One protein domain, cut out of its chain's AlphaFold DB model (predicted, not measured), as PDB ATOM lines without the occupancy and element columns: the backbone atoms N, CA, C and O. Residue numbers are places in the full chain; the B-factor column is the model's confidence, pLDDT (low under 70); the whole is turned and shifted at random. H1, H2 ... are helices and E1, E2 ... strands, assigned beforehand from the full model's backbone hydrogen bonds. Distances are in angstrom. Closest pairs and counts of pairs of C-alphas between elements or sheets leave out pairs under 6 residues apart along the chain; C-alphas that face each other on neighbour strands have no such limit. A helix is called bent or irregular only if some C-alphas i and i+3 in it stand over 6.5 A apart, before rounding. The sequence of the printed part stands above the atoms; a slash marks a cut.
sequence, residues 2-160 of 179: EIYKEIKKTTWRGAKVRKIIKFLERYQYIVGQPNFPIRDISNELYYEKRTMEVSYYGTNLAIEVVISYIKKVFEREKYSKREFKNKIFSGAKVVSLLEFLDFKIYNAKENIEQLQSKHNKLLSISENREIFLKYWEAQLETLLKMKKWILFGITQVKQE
ATOM      1  N   GLU A   2      -3.094 -36.080   6.963       79.19
ATOM      2  CA  GLU A   2      -3.352 -37.426   6.418       79.19
ATOM      3  C   GLU A   2      -3.212 -38.545   7.464       79.19
ATOM      4  O   GLU A   2      -4.143 -39.327   7.645       79.19
ATOM      5  N   ILE A   3      -2.163 -38.486   8.291       83.31
ATOM      6  CA  ILE A   3      -1.964 -39.375   9.451       83.31
ATOM      7  C   ILE A   3      -3.190 -39.394  10.388       83.31
ATOM      8  O   ILE A   3      -3.564 -40.441  10.904       83.31
ATOM      9  N   TYR A   4      -3.891 -38.270  10.588       90.19
ATOM     10  CA  TYR A   4      -5.046 -38.236  11.501       90.19
ATOM     11  C   TYR A   4      -6.232 -38.993  10.906       90.19
ATOM     12  O   TYR A   4      -6.964 -39.659  11.634       90.19
ATOM     13  N   LYS A   5      -6.402 -38.943   9.578       88.50
ATOM     14  CA  LYS A   5      -7.429 -39.724   8.878       88.50
ATOM     15  C   LYS A   5      -7.163 -41.220   9.010       88.50
ATOM     16  O   LYS A   5      -8.115 -41.977   9.187       88.50
ATOM     17  N   GLU A   6      -5.902 -41.639   8.953       87.69
ATOM     18  CA  GLU A   6      -5.511 -43.034   9.168       87.69
ATOM     19  C   GLU A   6      -5.774 -43.467  10.611       87.69
ATOM     20  O   GLU A   6      -6.490 -44.441  10.839       87.69
ATOM     21  N   ILE A   7      -5.305 -42.689  11.591       88.12
ATOM     22  CA  ILE A   7      -5.496 -42.978  13.020       88.12
ATOM     23  C   ILE A   7      -6.980 -43.054  13.370       88.12
ATOM     24  O   ILE A   7      -7.383 -43.955  14.106       88.12
ATOM     25  N   LYS A   8      -7.816 -42.165  12.819       90.44
ATOM     26  CA  LYS A   8      -9.265 -42.140  13.075       90.44
ATOM     27  C   LYS A   8      -9.952 -43.468  12.745       90.44
ATOM     28  O   LYS A   8     -10.944 -43.798  13.391       90.44
ATOM     29  N   LYS A   9      -9.416 -44.226  11.780       88.62
ATOM     30  CA  LYS A   9      -9.922 -45.541  11.349       88.62
ATOM     31  C   LYS A   9      -9.426 -46.705  12.219       88.62
ATOM     32  O   LYS A   9      -9.835 -47.838  11.999       88.62
ATOM     33  N   THR A  10      -8.550 -46.448  13.189       87.81
ATOM     34  CA  THR A  10      -7.990 -47.474  14.080       87.81
ATOM     35  C   THR A  10      -8.767 -47.586  15.395       87.81
ATOM     36  O   THR A  10      -9.657 -46.786  15.695       87.81
ATOM     37  N   THR A  11      -8.413 -48.578  16.211       89.06
ATOM     38  CA  THR A  11      -8.941 -48.759  17.570       89.06
ATOM     39  C   THR A  11      -7.818 -48.930  18.576       89.06
ATOM     40  O   THR A  11      -6.768 -49.481  18.251       89.06
ATOM     41  N   TRP A  12      -8.045 -48.494  19.810       87.38
ATOM     42  CA  TRP A  12      -7.041 -48.466  20.867       87.38
ATOM     43  C   TRP A  12      -7.506 -49.198  22.111       87.38
ATOM     44  O   TRP A  12      -8.537 -48.863  22.686       87.38
ATOM     45  N   ARG A  13      -6.711 -50.157  22.586       87.94
ATOM     46  CA  ARG A  13      -6.936 -50.750  23.907       87.94
ATOM     47  C   ARG A  13      -6.521 -49.768  24.995       87.94
ATOM     48  O   ARG A  13      -5.466 -49.139  24.901       87.94
ATOM     49  N   GLY A  14      -7.291 -49.679  26.073       87.50
ATOM     50  CA  GLY A  14      -6.960 -48.812  27.204       87.50
ATOM     51  C   GLY A  14      -5.663 -49.195  27.918       87.50
ATOM     52  O   GLY A  14      -5.062 -48.348  28.573       87.50
ATOM     53  N   ALA A  15      -5.158 -50.420  27.737       86.88
ATOM     54  CA  ALA A  15      -3.789 -50.784  28.107       86.88
ATOM     55  C   ALA A  15      -2.753 -49.797  27.534       86.88
ATOM     56  O   ALA A  15      -1.905 -49.309  28.276       86.88
ATOM     57  N   LYS A  16      -2.891 -49.427  26.256       84.69
ATOM     58  CA  LYS A  16      -1.998 -48.494  25.558       84.69
ATOM     59  C   LYS A  16      -2.099 -47.077  26.116       84.69
ATOM     60  O   LYS A  16      -1.092 -46.452  26.423       84.69
ATOM     61  N   VAL A  17      -3.322 -46.608  26.356       87.88
ATOM     62  CA  VAL A  17      -3.573 -45.299  26.984       87.88
ATOM     63  C   VAL A  17      -2.952 -45.236  28.383       87.88
ATOM     64  O   VAL A  17      -2.330 -44.242  28.744       87.88
ATOM     65  N   ARG A  18      -3.059 -46.316  29.169       86.50
ATOM     66  CA  ARG A  18      -2.414 -46.401  30.488       86.50
ATOM     67  C   ARG A  18      -0.895 -46.337  30.408       86.50
ATOM     68  O   ARG A  18      -0.304 -45.768  31.318       86.50
ATOM     69  N   LYS A  19      -0.281 -46.940  29.387       83.31
ATOM     70  CA  LYS A  19       1.172 -46.861  29.191       83.31
ATOM     71  C   LYS A  19       1.610 -45.426  28.943       83.31
ATOM     72  O   LYS A  19       2.501 -44.967  29.636       83.31
ATOM     73  N   ILE A  20       0.915 -44.705  28.063       84.81
ATOM     74  CA  ILE A  20       1.195 -43.285  27.808       84.81
ATOM     75  C   ILE A  20       1.059 -42.467  29.094       84.81
ATOM     76  O   ILE A  20       1.974 -41.732  29.427       84.81
ATOM     77  N   ILE A  21      -0.030 -42.631  29.857       87.06
ATOM     78  CA  ILE A  21      -0.197 -41.910  31.133       87.06
ATOM     79  C   ILE A  21       0.969 -42.207  32.082       87.06
ATOM     80  O   ILE A  21       1.576 -41.278  32.594       87.06
ATOM     81  N   LYS A  22       1.311 -43.485  32.284       85.56
ATOM     82  CA  LYS A  22       2.427 -43.877  33.156       85.56
ATOM     83  C   LYS A  22       3.766 -43.315  32.688       85.56
ATOM     84  O   LYS A  22       4.578 -42.933  33.517       85.56
ATOM     85  N   PHE A  23       4.006 -43.332  31.381       83.62
ATOM     86  CA  PHE A  23       5.212 -42.783  30.787       83.62
ATOM     87  C   PHE A  23       5.304 -41.278  31.074       83.62
ATOM     88  O   PHE A  23       6.317 -40.827  31.589       83.62
ATOM     89  N   LEU A  24       4.221 -40.527  30.852       84.25
ATOM     90  CA  LEU A  24       4.171 -39.096  31.154       84.25
ATOM     91  C   LEU A  24       4.337 -38.808  32.656       84.25
ATOM     92  O   LEU A  24       5.063 -37.891  33.012       84.25
ATOM     93  N   GLU A  25       3.724 -39.611  33.533       84.56
ATOM     94  CA  GLU A  25       3.892 -39.509  34.995       84.56
ATOM     95  C   GLU A  25       5.348 -39.788  35.424       84.56
ATOM     96  O   GLU A  25       5.871 -39.116  36.309       84.56
ATOM     97  N   ARG A  26       6.032 -40.749  34.785       81.38
ATOM     98  CA  ARG A  26       7.465 -41.010  35.018       81.38
ATOM     99  C   ARG A  26       8.337 -39.876  34.501       81.38
ATOM    100  O   ARG A  26       9.229 -39.443  35.216       81.38
ATOM    101  N   TYR A  27       8.063 -39.383  33.298       79.38
ATOM    102  CA  TYR A  27       8.789 -38.258  32.720       79.38
ATOM    103  C   TYR A  27       8.661 -37.005  33.597       79.38
ATOM    104  O   TYR A  27       9.659 -36.352  33.878       79.38
ATOM    105  N   GLN A  28       7.465 -36.739  34.141       77.44
ATOM    106  CA  GLN A  28       7.242 -35.675  35.125       77.44
ATOM    107  C   GLN A  28       8.169 -35.799  36.343       77.44
ATOM    108  O   GLN A  28       8.687 -34.802  36.838       77.44
ATOM    109  N   TYR A  29       8.380 -37.025  36.823       71.44
ATOM    110  CA  TYR A  29       9.257 -37.302  37.955       71.44
ATOM    111  C   TYR A  29      10.748 -37.176  37.597       71.44
ATOM    112  O   TYR A  29      11.502 -36.617  38.390       71.44
ATOM    113  N   ILE A  30      11.164 -37.657  36.415       70.50
ATOM    114  CA  ILE A  30      12.559 -37.611  35.929       70.50
ATOM    115  C   ILE A  30      13.027 -36.174  35.719       70.50
ATOM    116  O   ILE A  30      14.125 -35.829  36.143       70.50
ATOM    117  N   VAL A  31      12.174 -35.316  35.152       66.56
ATOM    118  CA  VAL A  31      12.494 -33.890  34.966       66.56
ATOM    119  C   VAL A  31      12.672 -33.157  36.311       66.56
ATOM    120  O   VAL A  31      13.115 -32.017  36.316       66.56
ATOM    121  N   GLY A  32      12.424 -33.833  37.442       55.47
ATOM    122  CA  GLY A  32      13.130 -33.607  38.701       55.47
ATOM    123  C   GLY A  32      12.759 -32.308  39.400       55.47
ATOM    124  O   GLY A  32      13.079 -31.218  38.941       55.47
ATOM    125  N   GLN A  33      12.108 -32.413  40.562       55.78
ATOM    126  CA  GLN A  33      11.877 -31.250  41.422       55.78
ATOM    127  C   GLN A  33      13.198 -30.499  41.643       55.78
ATOM    128  O   GLN A  33      14.178 -31.140  42.032       55.78
ATOM    129  N   PRO A  34      13.250 -29.178  41.401       55.81
ATOM    130  CA  PRO A  34      14.472 -28.410  41.566       55.81
ATOM    131  C   PRO A  34      14.943 -28.487  43.025       55.81
ATOM    132  O   PRO A  34      14.436 -27.792  43.903       55.81
ATOM    133  N   ASN A  35      15.914 -29.359  43.302       49.06
ATOM    134  CA  ASN A  35      16.545 -29.489  44.611       49.06
ATOM    135  C   ASN A  35      17.684 -28.476  44.698       49.06
ATOM    136  O   ASN A  35      18.839 -28.800  44.427       49.06
ATOM    137  N   PHE A  36      17.368 -27.239  45.078       52.09
ATOM    138  CA  PHE A  36      18.398 -26.228  45.300       52.09
ATOM    139  C   PHE A  36      18.683 -26.041  46.796       52.09
ATOM    140  O   PHE A  36      17.799 -25.608  47.540       52.09
ATOM    141  N   PRO A  37      19.917 -26.298  47.268       47.03
ATOM    142  CA  PRO A  37      20.334 -25.838  48.585       47.03
ATOM    143  C   PRO A  37      20.344 -24.301  48.608       47.03
ATOM    144  O   PRO A  37      20.987 -23.645  47.782       47.03
ATOM    145  N   ILE A  38      19.607 -23.725  49.560       45.81
ATOM    146  CA  ILE A  38      19.477 -22.279  49.794       45.81
ATOM    147  C   ILE A  38      20.755 -21.766  50.471       45.81
ATOM    148  O   ILE A  38      20.703 -21.398  51.639       45.81
ATOM    149  N   ARG A  39      21.921 -21.790  49.816       45.97
ATOM    150  CA  ARG A  39      23.095 -21.028  50.283       45.97
ATOM    151  C   ARG A  39      23.923 -20.508  49.116       45.97
ATOM    152  O   ARG A  39      24.254 -21.263  48.211       45.97
ATOM    153  N   ASP A  40      24.189 -19.209  49.210       51.91
ATOM    154  CA  ASP A  40      25.057 -18.347  48.410       51.91
ATOM    155  C   ASP A  40      24.843 -18.328  46.903       51.91
ATOM    156  O   ASP A  40      25.077 -19.285  46.169       51.91
ATOM    157  N   ILE A  41      24.380 -17.173  46.435       50.31
ATOM    158  CA  ILE A  41      24.115 -16.940  45.033       50.31
ATOM    159  C   ILE A  41      24.485 -15.489  44.702       50.31
ATOM    160  O   ILE A  41      23.818 -14.552  45.134       50.31
ATOM    161  N   SER A  42      25.555 -15.310  43.929       56.72
ATOM    162  CA  SER A  42      25.781 -14.095  43.141       56.72
ATOM    163  C   SER A  42      24.624 -13.884  42.148       56.72
ATOM    164  O   SER A  42      23.943 -14.838  41.781       56.72
ATOM    165  N   ASN A  43      24.396 -12.656  41.666       58.44
ATOM    166  CA  ASN A  43      23.266 -12.352  40.767       58.44
ATOM    167  C   ASN A  43      23.183 -13.257  39.511       58.44
ATOM    168  O   ASN A  43      22.081 -13.539  39.047       58.44
ATOM    169  N   GLU A  44      24.307 -13.760  38.993       59.75
ATOM    170  CA  GLU A  44      24.336 -14.683  37.841       59.75
ATOM    171  C   GLU A  44      23.800 -16.081  38.187       59.75
ATOM    172  O   GLU A  44      22.883 -16.570  37.527       59.75
ATOM    173  N   LEU A  45      24.266 -16.684  39.289       61.22
ATOM    174  CA  LEU A  45      23.741 -17.968  39.771       61.22
ATOM    175  C   LEU A  45      22.249 -17.870  40.162       61.22
ATOM    176  O   LEU A  45      21.560 -18.887  40.222       61.22
ATOM    177  N   TYR A  46      21.729 -16.667  40.447       65.88
ATOM    178  CA  TYR A  46      20.310 -16.453  40.771       65.88
ATOM    179  C   TYR A  46      19.456 -16.550  39.516       65.88
ATOM    180  O   TYR A  46      18.416 -17.211  39.512       65.88
ATOM    181  N   TYR A  47      19.919 -15.915  38.443       67.06
ATOM    182  CA  TYR A  47      19.240 -15.912  37.160       67.06
ATOM    183  C   TYR A  47      19.210 -17.309  36.521       67.06
ATOM    184  O   TYR A  47      18.156 -17.747  36.054       67.06
ATOM    185  N   GLU A  48      20.321 -18.050  36.568       70.69
ATOM    186  CA  GLU A  48      20.374 -19.436  36.081       70.69
ATOM    187  C   GLU A  48      19.405 -20.344  36.848       70.69
ATOM    188  O   GLU A  48      18.594 -21.041  36.235       70.69
ATOM    189  N   LYS A  49      19.400 -20.270  38.187       72.00
ATOM    190  CA  LYS A  49      18.469 -21.046  39.023       72.00
ATOM    191  C   LYS A  49      17.011 -20.724  38.712       72.00
ATOM    192  O   LYS A  49      16.207 -21.638  38.550       72.00
ATOM    193  N   ARG A  50      16.672 -19.438  38.578       73.50
ATOM    194  CA  ARG A  50      15.310 -18.995  38.249       73.50
ATOM    195  C   ARG A  50      14.886 -19.459  36.855       73.50
ATOM    196  O   ARG A  50      13.737 -19.840  36.660       73.50
ATOM    197  N   THR A  51      15.813 -19.472  35.901       75.50
ATOM    198  CA  THR A  51      15.569 -19.994  34.552       75.50
ATOM    199  C   THR A  51      15.299 -21.497  34.578       75.50
ATOM    200  O   THR A  51      14.314 -21.943  33.995       75.50
ATOM    201  N   MET A  52      16.113 -22.273  35.302       75.75
ATOM    202  CA  MET A  52      15.898 -23.715  35.475       75.75
ATOM    203  C   MET A  52      14.558 -24.019  36.153       75.75
ATOM    204  O   MET A  52      13.799 -24.861  35.678       75.75
ATOM    205  N   GLU A  53      14.239 -23.307  37.235       79.25
ATOM    206  CA  GLU A  53      12.982 -23.458  37.972       79.25
ATOM    207  C   GLU A  53      11.766 -23.173  37.080       79.25
ATOM    208  O   GLU A  53      10.780 -23.913  37.076       79.25
ATOM    209  N   VAL A  54      11.838 -22.123  36.266       82.94
ATOM    210  CA  VAL A  54      10.732 -21.734  35.394       82.94
ATOM    211  C   VAL A  54      10.583 -22.676  34.198       82.94
ATOM    212  O   VAL A  54       9.451 -23.015  33.844       82.94
ATOM    213  N   SER A  55      11.682 -23.181  33.636       84.00
ATOM    214  CA  SER A  55      11.636 -24.272  32.658       84.00
ATOM    215  C   SER A  55      10.992 -25.526  33.256       84.00
ATOM    216  O   SER A  55      10.092 -26.102  32.647       84.00
ATOM    217  N   TYR A  56      11.363 -25.897  34.489       84.25
ATOM    218  CA  TYR A  56      10.743 -27.008  35.216       84.25
ATOM    219  C   TYR A  56       9.228 -26.809  35.378       84.25
ATOM    220  O   TYR A  56       8.446 -27.716  35.078       84.25
ATOM    221  N   TYR A  57       8.774 -25.624  35.802       84.12
ATOM    222  CA  TYR A  57       7.342 -25.327  35.911       84.12
ATOM    223  C   TYR A  57       6.621 -25.386  34.560       84.12
ATOM    224  O   TYR A  57       5.494 -25.882  34.491       84.12
ATOM    225  N   GLY A  58       7.261 -24.906  33.489       86.88
ATOM    226  CA  GLY A  58       6.747 -25.016  32.125       86.88
ATOM    227  C   GLY A  58       6.526 -26.474  31.730       86.88
ATOM    228  O   GLY A  58       5.408 -26.864  31.386       86.88
ATOM    229  N   THR A  59       7.557 -27.304  31.871       88.69
ATOM    230  CA  THR A  59       7.498 -28.739  31.561       88.69
ATOM    231  C   THR A  59       6.409 -29.459  32.357       88.69
ATOM    232  O   THR A  59       5.577 -30.158  31.774       88.69
ATOM    233  N   ASN A  60       6.340 -29.242  33.674       88.31
ATOM    234  CA  ASN A  60       5.328 -29.882  34.517       88.31
ATOM    235  C   ASN A  60       3.909 -29.497  34.127       88.31
ATOM    236  O   ASN A  60       3.059 -30.377  33.990       88.31
ATOM    237  N   LEU A  61       3.651 -28.205  33.892       90.50
ATOM    238  CA  LEU A  61       2.314 -27.780  33.502       90.50
ATOM    239  C   LEU A  61       1.901 -28.421  32.173       90.50
ATOM    240  O   LEU A  61       0.762 -28.875  32.041       90.50
ATOM    241  N   ALA A  62       2.810 -28.495  31.196       92.81
ATOM    242  CA  ALA A  62       2.533 -29.160  29.927       92.81
ATOM    243  C   ALA A  62       2.134 -30.631  30.137       92.81
ATOM    244  O   ALA A  62       1.125 -31.081  29.585       92.81
ATOM    245  N   ILE A  63       2.881 -31.363  30.968       91.94
ATOM    246  CA  ILE A  63       2.616 -32.775  31.267       91.94
ATOM    247  C   ILE A  63       1.270 -32.949  31.982       91.94
ATOM    248  O   ILE A  63       0.439 -33.749  31.542       91.94
ATOM    249  N   GLU A  64       1.011 -32.178  33.039       92.50
ATOM    250  CA  GLU A  64      -0.232 -32.256  33.817       92.50
ATOM    251  C   GLU A  64      -1.465 -31.978  32.959       92.50
ATOM    252  O   GLU A  64      -2.456 -32.715  33.012       92.50
ATOM    253  N   VAL A  65      -1.392 -30.944  32.119       94.31
ATOM    254  CA  VAL A  65      -2.469 -30.562  31.203       94.31
ATOM    255  C   VAL A  65      -2.769 -31.691  30.215       94.31
ATOM    256  O   VAL A  65      -3.940 -32.006  29.979       94.31
ATOM    257  N   VAL A  66      -1.739 -32.339  29.664       94.44
ATOM    258  CA  VAL A  66      -1.913 -33.469  28.740       94.44
ATOM    259  C   VAL A  66      -2.466 -34.697  29.461       94.44
ATOM    260  O   VAL A  66      -3.444 -35.279  28.990       94.44
ATOM    261  N   ILE A  67      -1.922 -35.073  30.622       93.12
ATOM    262  CA  ILE A  67      -2.426 -36.201  31.424       93.12
ATOM    263  C   ILE A  67      -3.897 -35.989  31.789       93.12
ATOM    264  O   ILE A  67      -4.709 -36.905  31.634       93.12
ATOM    265  N   SER A  68      -4.252 -34.789  32.251       95.00
ATOM    266  CA  SER A  68      -5.626 -34.423  32.599       95.00
ATOM    267  C   SER A  68      -6.556 -34.558  31.392       95.00
ATOM    268  O   SER A  68      -7.611 -35.197  31.475       95.00
ATOM    269  N   TYR A  69      -6.129 -34.067  30.225       96.25
ATOM    270  CA  TYR A  69      -6.901 -34.197  28.993       96.25
ATOM    271  C   TYR A  69      -7.083 -35.661  28.566       96.25
ATOM    272  O   TYR A  69      -8.199 -36.066  28.233       96.25
ATOM    273  N   ILE A  70      -6.036 -36.491  28.648       93.25
ATOM    274  CA  ILE A  70      -6.128 -37.933  28.373       93.25
ATOM    275  C   ILE A  70      -7.124 -38.590  29.338       93.25
ATOM    276  O   ILE A  70      -8.032 -39.303  28.902       93.25
ATOM    277  N   LYS A  71      -7.000 -38.339  30.648       93.88
ATOM    278  CA  LYS A  71      -7.910 -38.895  31.663       93.88
ATOM    279  C   LYS A  71      -9.364 -38.521  31.358       93.88
ATOM    280  O   LYS A  71     -10.229 -39.397  31.423       93.88
ATOM    281  N   LYS A  72      -9.619 -37.281  30.929       95.38
ATOM    282  CA  LYS A  72     -10.948 -36.794  30.534       95.38
ATOM    283  C   LYS A  72     -11.470 -37.455  29.254       95.38
ATOM    284  O   LYS A  72     -12.546 -38.046  29.277       95.38
ATOM    285  N   VAL A  73     -10.722 -37.408  28.149       95.00
ATOM    286  CA  VAL A  73     -11.165 -37.930  26.838       95.00
ATOM    287  C   VAL A  73     -11.405 -39.438  26.872       95.00
ATOM    288  O   VAL A  73     -12.375 -39.945  26.294       95.00
ATOM    289  N   PHE A  74     -10.554 -40.174  27.581       94.31
ATOM    290  CA  PHE A  74     -10.697 -41.620  27.741       94.31
ATOM    291  C   PHE A  74     -11.587 -42.008  28.926       94.31
ATOM    292  O   PHE A  74     -11.832 -43.196  29.126       94.31
ATOM    293  N   GLU A  75     -12.118 -41.023  29.657       93.19
ATOM    294  CA  GLU A  75     -13.001 -41.194  30.811       93.19
ATOM    295  C   GLU A  75     -12.416 -42.156  31.854       93.19
ATOM    296  O   GLU A  75     -13.093 -43.047  32.364       93.19
ATOM    297  N   ARG A  76     -11.117 -42.014  32.134       91.25
ATOM    298  CA  ARG A  76     -10.331 -42.964  32.930       91.25
ATOM    299  C   ARG A  76     -10.960 -43.277  34.288       91.25
ATOM    300  O   ARG A  76     -10.847 -44.416  34.734       91.25
ATOM    301  N   GLU A  77     -11.599 -42.297  34.916       92.06
ATOM    302  CA  GLU A  77     -12.207 -42.396  36.249       92.06
ATOM    303  C   GLU A  77     -13.502 -43.217  36.276       92.06
ATOM    304  O   GLU A  77     -13.852 -43.760  37.318       92.06
ATOM    305  N   LYS A  78     -14.179 -43.394  35.132       94.06
ATOM    306  CA  LYS A  78     -15.424 -44.177  35.045       94.06
ATOM    307  C   LYS A  78     -15.206 -45.693  35.105       94.06
ATOM    308  O   LYS A  78     -16.175 -46.444  35.103       94.06
ATOM    309  N   TYR A  79     -13.955 -46.151  35.091       92.38
ATOM    310  CA  TYR A  79     -13.613 -47.565  34.962       92.38
ATOM    311  C   TYR A  79     -12.585 -47.980  36.012       92.38
ATOM    312  O   TYR A  79     -11.603 -47.272  36.275       92.38
ATOM    313  N   SER A  80     -12.723 -49.197  36.535       94.19
ATOM    314  CA  SER A  80     -11.649 -49.819  37.303       94.19
ATOM    315  C   SER A  80     -10.396 -50.007  36.437       94.19
ATOM    316  O   SER A  80     -10.420 -49.994  35.202       94.19
ATOM    317  N   LYS A  81      -9.249 -50.228  37.085       88.94
ATOM    318  CA  LYS A  81      -7.966 -50.447  36.391       88.94
ATOM    319  C   LYS A  81      -8.016 -51.630  35.410       88.94
ATOM    320  O   LYS A  81      -7.360 -51.569  34.365       88.94
ATOM    321  N   ARG A  82      -8.757 -52.696  35.751       91.56
ATOM    322  CA  ARG A  82      -8.906 -53.911  34.931       91.56
ATOM    323  C   ARG A  82      -9.851 -53.672  33.756       91.56
ATOM    324  O   ARG A  82      -9.487 -53.995  32.630       91.56
ATOM    325  N   GLU A  83     -10.998 -53.042  33.995       93.62
ATOM    326  CA  GLU A  83     -11.959 -52.700  32.937       93.62
ATOM    327  C   GLU A  83     -11.349 -51.735  31.925       93.62
ATOM    328  O   GLU A  83     -11.392 -51.989  30.723       93.62
ATOM    329  N   PHE A  84     -10.693 -50.674  32.405       92.94
ATOM    330  CA  PHE A  84     -10.041 -49.708  31.529       92.94
ATOM    331  C   PHE A  84      -8.992 -50.378  30.640       92.94
ATOM    332  O   PHE A  84      -8.932 -50.090  29.451       92.94
ATOM    333  N   LYS A  85      -8.178 -51.298  31.191       89.56
ATOM    334  CA  LYS A  85      -7.137 -52.018  30.433       89.56
ATOM    335  C   LYS A  85      -7.720 -52.717  29.198       89.56
ATOM    336  O   LYS A  85      -7.103 -52.672  28.135       89.56
ATOM    337  N   ASN A  86      -8.895 -53.324  29.347       91.50
ATOM    338  CA  ASN A  86      -9.526 -54.146  28.318       91.50
ATOM    339  C   ASN A  86     -10.470 -53.354  27.402       91.50
ATOM    340  O   ASN A  86     -10.887 -53.869  26.367       91.50
ATOM    341  N   LYS A  87     -10.803 -52.108  27.755       93.62
ATOM    342  CA  LYS A  87     -11.700 -51.270  26.961       93.62
ATOM    343  C   LYS A  87     -11.074 -50.920  25.614       93.62
ATOM    344  O   LYS A  87      -9.891 -50.588  25.537       93.62
ATOM    345  N   ILE A  88     -11.889 -50.964  24.565       93.31
ATOM    346  CA  ILE A  88     -11.515 -50.525  23.223       93.31
ATOM    347  C   ILE A  88     -12.080 -49.121  23.006       93.31
ATOM    348  O   ILE A  88     -13.265 -48.866  23.214       93.31
ATOM    349  N   PHE A  89     -11.212 -48.204  22.605       92.88
ATOM    350  CA  PHE A  89     -11.528 -46.828  22.264       92.88
ATOM    351  C   PHE A  89     -11.396 -46.632  20.759       92.88
ATOM    352  O   PHE A  89     -10.534 -47.233  20.115       92.88
ATOM    353  N   SER A  90     -12.236 -45.773  20.191       93.44
ATOM    354  CA  SER A  90     -12.106 -45.392  18.790       93.44
ATOM    355  C   SER A  90     -10.870 -44.520  18.580       93.44
ATOM    356  O   SER A  90     -10.511 -43.701  19.432       93.44
ATOM    357  N   GLY A  91     -10.257 -44.636  17.404       90.81
ATOM    358  CA  GLY A  91      -9.172 -43.762  16.972       90.81
ATOM    359  C   GLY A  91      -9.566 -42.284  16.952       90.81
ATOM    360  O   GLY A  91      -8.709 -41.425  17.110       90.81
ATOM    361  N   ALA A  92     -10.863 -41.965  16.864       93.69
ATOM    362  CA  ALA A  92     -11.365 -40.597  16.997       93.69
ATOM    363  C   ALA A  92     -10.971 -39.940  18.334       93.69
ATOM    364  O   ALA A  92     -10.585 -38.779  18.332       93.69
ATOM    365  N   LYS A  93     -10.983 -40.678  19.455       94.25
ATOM    366  CA  LYS A  93     -10.526 -40.141  20.752       94.25
ATOM    367  C   LYS A  93      -9.034 -39.812  20.749       94.25
ATOM    368  O   LYS A  93      -8.605 -38.846  21.369       94.25
ATOM    369  N   VAL A  94      -8.248 -40.619  20.040       91.31
ATOM    370  CA  VAL A  94      -6.807 -40.404  19.879       91.31
ATOM    371  C   VAL A  94      -6.543 -39.193  18.987       91.31
ATOM    372  O   VAL A  94      -5.692 -38.374  19.309       91.31
ATOM    373  N   VAL A  95      -7.317 -39.030  17.913       93.88
ATOM    374  CA  VAL A  95      -7.265 -37.831  17.069       93.88
ATOM    375  C   VAL A  95      -7.599 -36.582  17.878       93.88
ATOM    376  O   VAL A  95      -6.836 -35.629  17.815       93.88
ATOM    377  N   SER A  96      -8.636 -36.607  18.721       95.31
ATOM    378  CA  SER A  96      -8.948 -35.466  19.595       95.31
ATOM    379  C   SER A  96      -7.805 -35.114  20.555       95.31
ATOM    380  O   SER A  96      -7.559 -33.939  20.806       95.31
ATOM    381  N   LEU A  97      -7.062 -36.105  21.065       94.56
ATOM    382  CA  LEU A  97      -5.840 -35.863  21.845       94.56
ATOM    383  C   LEU A  97      -4.742 -35.179  21.016       94.56
ATOM    384  O   LEU A  97      -4.099 -34.254  21.503       94.56
ATOM    385  N   LEU A  98      -4.528 -35.614  19.777       94.38
ATOM    386  CA  LEU A  98      -3.524 -35.020  18.895       94.38
ATOM    387  C   LEU A  98      -3.904 -33.600  18.449       94.38
ATOM    388  O   LEU A  98      -3.048 -32.723  18.430       94.38
ATOM    389  N   GLU A  99      -5.182 -33.350  18.167       95.94
ATOM    390  CA  GLU A  99      -5.717 -32.014  17.867       95.94
ATOM    391  C   GLU A  99      -5.584 -31.077  19.074       95.94
ATOM    392  O   GLU A  99      -5.231 -29.907  18.932       95.94
ATOM    393  N   PHE A 100      -5.804 -31.592  20.284       96.88
ATOM    394  CA  PHE A 100      -5.549 -30.841  21.507       96.88
ATOM    395  C   PHE A 100      -4.068 -30.470  21.663       96.88
ATOM    396  O   PHE A 100      -3.760 -29.327  22.004       96.88
ATOM    397  N   LEU A 101      -3.152 -31.403  21.389       96.00
ATOM    398  CA  LEU A 101      -1.715 -31.121  21.402       96.00
ATOM    399  C   LEU A 101      -1.339 -30.073  20.352       96.00
ATOM    400  O   LEU A 101      -0.598 -29.152  20.676       96.00
ATOM    401  N   ASP A 102      -1.884 -30.160  19.135       97.00
ATOM    402  CA  ASP A 102      -1.677 -29.154  18.084       97.00
ATOM    403  C   ASP A 102      -2.105 -27.763  18.536       97.00
ATOM    404  O   ASP A 102      -1.353 -26.802  18.385       97.00
ATOM    405  N   PHE A 103      -3.289 -27.665  19.138       97.31
ATOM    406  CA  PHE A 103      -3.797 -26.412  19.677       97.31
ATOM    407  C   PHE A 103      -2.889 -25.861  20.784       97.31
ATOM    408  O   PHE A 103      -2.593 -24.668  20.818       97.31
ATOM    409  N   LYS A 104      -2.403 -26.717  21.690       97.44
ATOM    410  CA  LYS A 104      -1.477 -26.298  22.753       97.44
ATOM    411  C   LYS A 104      -0.119 -25.855  22.208       97.44
ATOM    412  O   LYS A 104       0.386 -24.831  22.655       97.44
ATOM    413  N   ILE A 105       0.419 -26.563  21.216       97.38
ATOM    414  CA  ILE A 105       1.653 -26.199  20.506       97.38
ATOM    415  C   ILE A 105       1.489 -24.847  19.807       97.38
ATOM    416  O   ILE A 105       2.369 -23.999  19.920       97.38
ATOM    417  N   TYR A 106       0.369 -24.632  19.111       97.44
ATOM    418  CA  TYR A 106       0.060 -23.356  18.465       97.44
ATOM    419  C   TYR A 106       0.065 -22.204  19.477       97.44
ATOM    420  O   TYR A 106       0.788 -21.232  19.290       97.44
ATOM    421  N   ASN A 107      -0.657 -22.351  20.593       95.88
ATOM    422  CA  ASN A 107      -0.713 -21.309  21.621       95.88
ATOM    423  C   ASN A 107       0.660 -21.019  22.240       95.88
ATOM    424  O   ASN A 107       0.987 -19.863  22.490       95.88
ATOM    425  N   ALA A 108       1.472 -22.049  22.501       95.25
ATOM    426  CA  ALA A 108       2.817 -21.852  23.033       95.25
ATOM    427  C   ALA A 108       3.700 -21.062  22.051       95.25
ATOM    428  O   ALA A 108       4.391 -20.137  22.469       95.25
ATOM    429  N   LYS A 109       3.613 -21.362  20.745       96.19
ATOM    430  CA  LYS A 109       4.304 -20.596  19.695       96.19
ATOM    431  C   LYS A 109       3.843 -19.144  19.641       96.19
ATOM    432  O   LYS A 109       4.691 -18.262  19.651       96.19
ATOM    433  N   GLU A 110       2.535 -18.888  19.660       94.69
ATOM    434  CA  GLU A 110       2.031 -17.510  19.661       94.69
ATOM    435  C   GLU A 110       2.498 -16.723  20.887       94.69
ATOM    436  O   GLU A 110       2.903 -15.570  20.756       94.69
ATOM    437  N   ASN A 111       2.506 -17.333  22.077       91.69
ATOM    438  CA  ASN A 111       3.020 -16.671  23.276       91.69
ATOM    439  C   ASN A 111       4.518 -16.355  23.158       91.69
ATOM    440  O   ASN A 111       4.935 -15.259  23.527       91.69
ATOM    441  N   ILE A 112       5.320 -17.272  22.607       92.56
ATOM    442  CA  ILE A 112       6.744 -17.033  22.325       92.56
ATOM    443  C   ILE A 112       6.909 -15.868  21.344       92.56
ATOM    444  O   ILE A 112       7.668 -14.944  21.624       92.56
ATOM    445  N   GLU A 113       6.172 -15.860  20.234       91.25
ATOM    446  CA  GLU A 113       6.235 -14.794  19.226       91.25
ATOM    447  C   GLU A 113       5.832 -13.434  19.810       91.25
ATOM    448  O   GLU A 113       6.524 -12.430  19.614       91.25
ATOM    449  N   GLN A 114       4.757 -13.390  20.602       87.50
ATOM    450  CA  GLN A 114       4.325 -12.184  21.307       87.50
ATOM    451  C   GLN A 114       5.399 -11.693  22.278       87.50
ATOM    452  O   GLN A 114       5.696 -10.493  22.313       87.50
ATOM    453  N   LEU A 115       6.006 -12.605  23.042       85.31
ATOM    454  CA  LEU A 115       7.102 -12.295  23.951       85.31
ATOM    455  C   LEU A 115       8.374 -11.903  23.209       85.31
ATOM    456  O   LEU A 115       9.133 -11.128  23.758       85.31
ATOM    457  N   GLN A 116       8.630 -12.344  21.981       85.69
ATOM    458  CA  GLN A 116       9.796 -11.935  21.183       85.69
ATOM    459  C   GLN A 116       9.561 -10.626  20.412       85.69
ATOM    460  O   GLN A 116      10.513  -9.893  20.116       85.69
ATOM    461  N   SER A 117       8.303 -10.260  20.165       82.12
ATOM    462  CA  SER A 117       7.957  -9.025  19.464       82.12
ATOM    463  C   SER A 117       8.459  -7.777  20.211       82.12
ATOM    464  O   SER A 117       8.238  -7.584  21.407       82.12
ATOM    465  N   LYS A 118       9.138  -6.874  19.490       63.50
ATOM    466  CA  LYS A 118       9.639  -5.592  20.035       63.50
ATOM    467  C   LYS A 118       8.516  -4.604  20.392       63.50
ATOM    468  O   LYS A 118       8.785  -3.564  20.986       63.50
ATOM    469  N   HIS A 119       7.270  -4.915  20.032       57.81
ATOM    470  CA  HIS A 119       6.101  -4.065  20.260       57.81
ATOM    471  C   HIS A 119       5.433  -4.291  21.624       57.81
ATOM    472  O   HIS A 119       4.595  -3.483  22.027       57.81
ATOM    473  N   ASN A 120       5.831  -5.326  22.369       56.59
ATOM    474  CA  ASN A 120       5.274  -5.617  23.685       56.59
ATOM    475  C   ASN A 120       5.923  -4.743  24.777       56.59
ATOM    476  O   ASN A 120       6.818  -5.162  25.507       56.59
ATOM    477  N   LYS A 121       5.458  -3.491  24.891       55.16
ATOM    478  CA  LYS A 121       5.885  -2.522  25.926       55.16
ATOM    479  C   LYS A 121       5.453  -2.892  27.356       55.16
ATOM    480  O   LYS A 121       5.911  -2.256  28.297       55.16
ATOM    481  N   LEU A 122       4.573  -3.886  27.523       54.78
ATOM    482  CA  LEU A 122       3.989  -4.277  28.816       54.78
ATOM    483  C   LEU A 122       4.941  -5.081  29.717       54.78
ATOM    484  O   LEU A 122       4.737  -5.121  30.925       54.78
ATOM    485  N   LEU A 123       6.003  -5.672  29.162       52.81
ATOM    486  CA  LEU A 123       7.064  -6.333  29.927       52.81
ATOM    487  C   LEU A 123       8.336  -5.485  29.847       52.81
ATOM    488  O   LEU A 123       9.341  -5.878  29.260       52.81
ATOM    489  N   SER A 124       8.274  -4.276  30.406       50.16
ATOM    490  CA  SER A 124       9.366  -3.291  30.396       50.16
ATOM    491  C   SER A 124      10.563  -3.658  31.290       50.16
ATOM    492  O   SER A 124      11.466  -2.844  31.454       50.16
ATOM    493  N   ILE A 125      10.583  -4.865  31.865       59.59
ATOM    494  CA  ILE A 125      11.711  -5.426  32.616       59.59
ATOM    495  C   ILE A 125      12.214  -6.624  31.806       59.59
ATOM    496  O   ILE A 125      11.537  -7.654  31.749       59.59
ATOM    497  N   SER A 126      13.366  -6.469  31.147       67.25
ATOM    498  CA  SER A 126      13.977  -7.473  30.257       67.25
ATOM    499  C   SER A 126      14.064  -8.861  30.898       67.25
ATOM    500  O   SER A 126      13.733  -9.851  30.255       67.25
ATOM    501  N   GLU A 127      14.389  -8.916  32.188       64.88
ATOM    502  CA  GLU A 127      14.549 -10.162  32.943       64.88
ATOM    503  C   GLU A 127      13.239 -10.959  33.069       64.88
ATOM    504  O   GLU A 127      13.213 -12.162  32.833       64.88
ATOM    505  N   ASN A 128      12.111 -10.308  33.382       72.62
ATOM    506  CA  ASN A 128      10.828 -11.015  33.507       72.62
ATOM    507  C   ASN A 128      10.351 -11.552  32.152       72.62
ATOM    508  O   ASN A 128       9.754 -12.624  32.079       72.62
ATOM    509  N   ARG A 129      10.631 -10.819  31.072       76.50
ATOM    510  CA  ARG A 129      10.315 -11.237  29.706       76.50
ATOM    511  C   ARG A 129      11.085 -12.498  29.310       76.50
ATOM    512  O   ARG A 129      10.478 -13.412  28.761       76.50
ATOM    513  N   GLU A 130      12.381 -12.554  29.600       81.06
ATOM    514  CA  GLU A 130      13.222 -13.729  29.332       81.06
ATOM    515  C   GLU A 130      12.777 -14.949  30.143       81.06
ATOM    516  O   GLU A 130      12.701 -16.053  29.612       81.06
ATOM    517  N   ILE A 131      12.373 -14.741  31.396       81.75
ATOM    518  CA  ILE A 131      11.841 -15.809  32.246       81.75
ATOM    519  C   ILE A 131      10.542 -16.391  31.668       81.75
ATOM    520  O   ILE A 131      10.405 -17.609  31.552       81.75
ATOM    521  N   PHE A 132       9.591 -15.547  31.256       84.44
ATOM    522  CA  PHE A 132       8.371 -16.031  30.599       84.44
ATOM    523  C   PHE A 132       8.660 -16.685  29.247       84.44
ATOM    524  O   PHE A 132       7.971 -17.631  28.872       84.44
ATOM    525  N   LEU A 133       9.672 -16.216  28.519       88.81
ATOM    526  CA  LEU A 133      10.089 -16.858  27.280       88.81
ATOM    527  C   LEU A 133      10.567 -18.288  27.558       88.81
ATOM    528  O   LEU A 133      10.053 -19.220  26.947       88.81
ATOM    529  N   LYS A 134      11.446 -18.473  28.549       88.44
ATOM    530  CA  LYS A 134      11.955 -19.791  28.962       88.44
ATOM    531  C   LYS A 134      10.847 -20.739  29.409       88.44
ATOM    532  O   LYS A 134      10.831 -21.902  29.015       88.44
ATOM    533  N   TYR A 135       9.864 -20.223  30.143       90.12
ATOM    534  CA  TYR A 135       8.660 -20.966  30.516       90.12
ATOM    535  C   TYR A 135       7.909 -21.537  29.303       90.12
ATOM    536  O   TYR A 135       7.561 -22.721  29.272       90.12
ATOM    537  N   TRP A 136       7.631 -20.691  28.307       93.25
ATOM    538  CA  TRP A 136       6.878 -21.094  27.120       93.25
ATOM    539  C   TRP A 136       7.704 -21.961  26.167       93.25
ATOM    540  O   TRP A 136       7.142 -22.872  25.560       93.25
ATOM    541  N   GLU A 137       9.016 -21.729  26.069       93.56
ATOM    542  CA  GLU A 137       9.956 -22.591  25.340       93.56
ATOM    543  C   GLU A 137       9.940 -24.015  25.909       93.56
ATOM    544  O   GLU A 137       9.702 -24.966  25.163       93.56
ATOM    545  N   ALA A 138      10.068 -24.159  27.233       90.25
ATOM    546  CA  ALA A 138      10.013 -25.456  27.904       90.25
ATOM    547  C   ALA A 138       8.661 -26.163  27.697       90.25
ATOM    548  O   ALA A 138       8.611 -27.363  27.403       90.25
ATOM    549  N   GLN A 139       7.544 -25.425  27.772       93.38
ATOM    550  CA  GLN A 139       6.229 -25.979  27.431       93.38
ATOM    551  C   GLN A 139       6.164 -26.475  25.989       93.38
ATOM    552  O   GLN A 139       5.683 -27.583  25.744       93.38
ATOM    553  N   LEU A 140       6.607 -25.658  25.032       95.69
ATOM    554  CA  LEU A 140       6.556 -25.985  23.613       95.69
ATOM    555  C   LEU A 140       7.365 -27.248  23.314       95.69
ATOM    556  O   LEU A 140       6.850 -28.159  22.662       95.69
ATOM    557  N   GLU A 141       8.599 -27.315  23.807       91.75
ATOM    558  CA  GLU A 141       9.477 -28.469  23.632       91.75
ATOM    559  C   GLU A 141       8.831 -29.740  24.192       91.75
ATOM    560  O   GLU A 141       8.710 -30.751  23.493       91.75
ATOM    561  N   THR A 142       8.315 -29.659  25.418       90.88
ATOM    562  CA  THR A 142       7.644 -30.779  26.079       90.88
ATOM    563  C   THR A 142       6.418 -31.245  25.287       90.88
ATOM    564  O   THR A 142       6.231 -32.441  25.063       90.88
ATOM    565  N   LEU A 143       5.576 -30.321  24.812       94.50
ATOM    566  CA  LEU A 143       4.390 -30.645  24.012       94.50
ATOM    567  C   LEU A 143       4.754 -31.309  22.677       94.50
ATOM    568  O   LEU A 143       4.078 -32.255  22.257       94.50
ATOM    569  N   LEU A 144       5.822 -30.848  22.019       91.88
ATOM    570  CA  LEU A 144       6.335 -31.447  20.786       91.88
ATOM    571  C   LEU A 144       6.852 -32.870  21.027       91.88
ATOM    572  O   LEU A 144       6.465 -33.781  20.286       91.88
ATOM    573  N   LYS A 145       7.650 -33.076  22.083       88.25
ATOM    574  CA  LYS A 145       8.138 -34.397  22.510       88.25
ATOM    575  C   LYS A 145       6.971 -35.343  22.802       88.25
ATOM    576  O   LYS A 145       6.870 -36.403  22.186       88.25
ATOM    577  N   MET A 146       6.001 -34.914  23.614       89.06
ATOM    578  CA  MET A 146       4.792 -35.695  23.913       89.06
ATOM    579  C   MET A 146       4.011 -36.084  22.658       89.06
ATOM    580  O   MET A 146       3.608 -37.240  22.512       89.06
ATOM    581  N   LYS A 147       3.810 -35.147  21.725       91.38
ATOM    582  CA  LYS A 147       3.138 -35.438  20.455       91.38
ATOM    583  C   LYS A 147       3.914 -36.471  19.637       91.38
ATOM    584  O   LYS A 147       3.292 -37.407  19.130       91.38
ATOM    585  N   LYS A 148       5.242 -36.334  19.528       86.69
ATOM    586  CA  LYS A 148       6.118 -37.300  18.840       86.69
ATOM    587  C   LYS A 148       5.996 -38.686  19.473       86.69
ATOM    588  O   LYS A 148       5.742 -39.642  18.750       86.69
ATOM    589  N   TRP A 149       6.098 -38.800  20.795       82.12
ATOM    590  CA  TRP A 149       6.019 -40.082  21.501       82.12
ATOM    591  C   TRP A 149       4.654 -40.741  21.392       82.12
ATOM    592  O   TRP A 149       4.569 -41.948  21.166       82.12
ATOM    593  N   ILE A 150       3.576 -39.957  21.500       83.50
ATOM    594  CA  ILE A 150       2.228 -40.473  21.282       83.50
ATOM    595  C   ILE A 150       2.145 -41.024  19.864       83.50
ATOM    596  O   ILE A 150       1.805 -42.196  19.738       83.50
ATOM    597  N   LEU A 151       2.513 -40.235  18.838       83.56
ATOM    598  CA  LEU A 151       2.538 -40.635  17.422       83.56
ATOM    599  C   LEU A 151       3.357 -41.905  17.179       83.56
ATOM    600  O   LEU A 151       2.839 -42.843  16.582       83.56
ATOM    601  N   PHE A 152       4.582 -41.962  17.696       76.50
ATOM    602  CA  PHE A 152       5.461 -43.122  17.601       76.50
ATOM    603  C   PHE A 152       4.818 -44.368  18.217       76.50
ATOM    604  O   PHE A 152       4.703 -45.412  17.570       76.50
ATOM    605  N   GLY A 153       4.277 -44.220  19.430       69.81
ATOM    606  CA  GLY A 153       3.509 -45.263  20.092       69.81
ATOM    607  C   GLY A 153       2.287 -45.685  19.272       69.81
ATOM    608  O   GLY A 153       1.867 -46.835  19.359       69.81
ATOM    609  N   ILE A 154       1.702 -44.810  18.443       70.38
ATOM    610  CA  ILE A 154       0.619 -45.163  17.509       70.38
ATOM    611  C   ILE A 154       1.136 -46.011  16.349       70.38
ATOM    612  O   ILE A 154       0.509 -47.027  16.047       70.38
ATOM    613  N   THR A 155       2.232 -45.596  15.714       66.19
ATOM    614  CA  THR A 155       2.689 -46.111  14.417       66.19
ATOM    615  C   THR A 155       3.468 -47.421  14.499       66.19
ATOM    616  O   THR A 155       3.356 -48.221  13.575       66.19
ATOM    617  N   GLN A 156       4.203 -47.691  15.584       56.72
ATOM    618  CA  GLN A 156       5.033 -48.903  15.685       56.72
ATOM    619  C   GLN A 156       4.282 -50.192  16.075       56.72
ATOM    620  O   GLN A 156       4.805 -51.285  15.914       56.72
ATOM    621  N   VAL A 157       3.002 -50.122  16.456       48.22
ATOM    622  CA  VAL A 157       2.208 -51.302  16.892       48.22
ATOM    623  C   VAL A 157       1.698 -52.170  15.719       48.22
ATOM    624  O   VAL A 157       0.787 -52.980  15.876       48.22
ATOM    625  N   LYS A 158       2.262 -52.015  14.513       42.59
ATOM    626  CA  LYS A 158       2.139 -53.039  13.459       42.59
ATOM    627  C   LYS A 158       3.186 -54.152  13.591       42.59
ATOM    628  O   LYS A 158       3.017 -55.172  12.932       42.59
ATOM    629  N   GLN A 159       4.207 -53.978  14.429       35.88
ATOM    630  CA  GLN A 159       5.150 -55.027  14.813       35.88
ATOM    631  C   GLN A 159       4.937 -55.401  16.287       35.88
ATOM    632  O   GLN A 159       4.320 -54.659  17.047       35.88
ATOM    633  N   GLU A 160       5.295 -56.636  16.599       38.19
ATOM    634  CA  GLU A 160       4.667 -57.536  17.559       38.19
ATOM    635  C   GLU A 160       4.596 -57.093  19.029       38.19
ATOM    636  O   GLU A 160       5.348 -56.276  19.552       38.19
TER     637      GLU A 160
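Overview. This is residues 2 to 160 of the 179 residues of an uncharacterized protein of Bacillus sp. B-jedd (UniProt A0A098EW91). Four long helices, H2, H3, H5 and H6, make a loose up-and-down bundle of two helical hairpins, each helix running against the one before it; H3 and H6 form its core. At one end lie the small antiparallel pair E1 and E2 and the short helices H1 and H4. The 159 printed residues, mostly helix by class, hold six named helices and two named strands in the order H1 E1 H2 H3 H4 E2 H5 H6. The whole is loose, with a radius of gyration of the C-alphas of 18.9 A and spans of 55 by 38 by 30 A.

Along the chain. H1, residues 2 to 8, begins at C-alpha 2 (-3.352, -37.426, 6.418). E1 is residues 11 to 13, and H2, residues 14 to 30, is 24.1 A long. H3, residues 43 to 73, measures 45.1 A. H4 is residues 81 to 86 and E2 residues 88 to 90. H5, residues 91 to 116, measures 37.3 A. H6, residues 126 to 158, measures 50.0 A, ends at C-alpha 158 (2.139, -53.039, 13.459) and is irregular: C-alphas 155 and 158 are 7.0 A apart.

Arrangement. H3 and H6 touch at a steep tilt of 39 degrees, the closest C-alphas being Gly 58 and Tyr 135, 4.8 A. The hairpin of H5 and H6 has a shallow tilt of 22 degrees, closest at C-alphas 108 and 140, 5.6 A. In the hairpin of H2 and H3, C-alphas 28 and 60 come closest, 6.1 A. H2 and H5 are apart. E1 and E2 are antiparallel, with N 12 and O 89 within hydrogen-bond range at 2.8 A. Every O i to N i+4 pair is within range in H1 to H5, and 27 of 29 in H6.

Size, cuts and confidence. The C-alphas of Lys 9 and Asp 40 are farthest apart, 57.8 A. The printed part has no cut; the link from H2 to H3 is long. Residues 31 to 47, 118 to 127, 153 and 155 to 160 have pLDDT under 70.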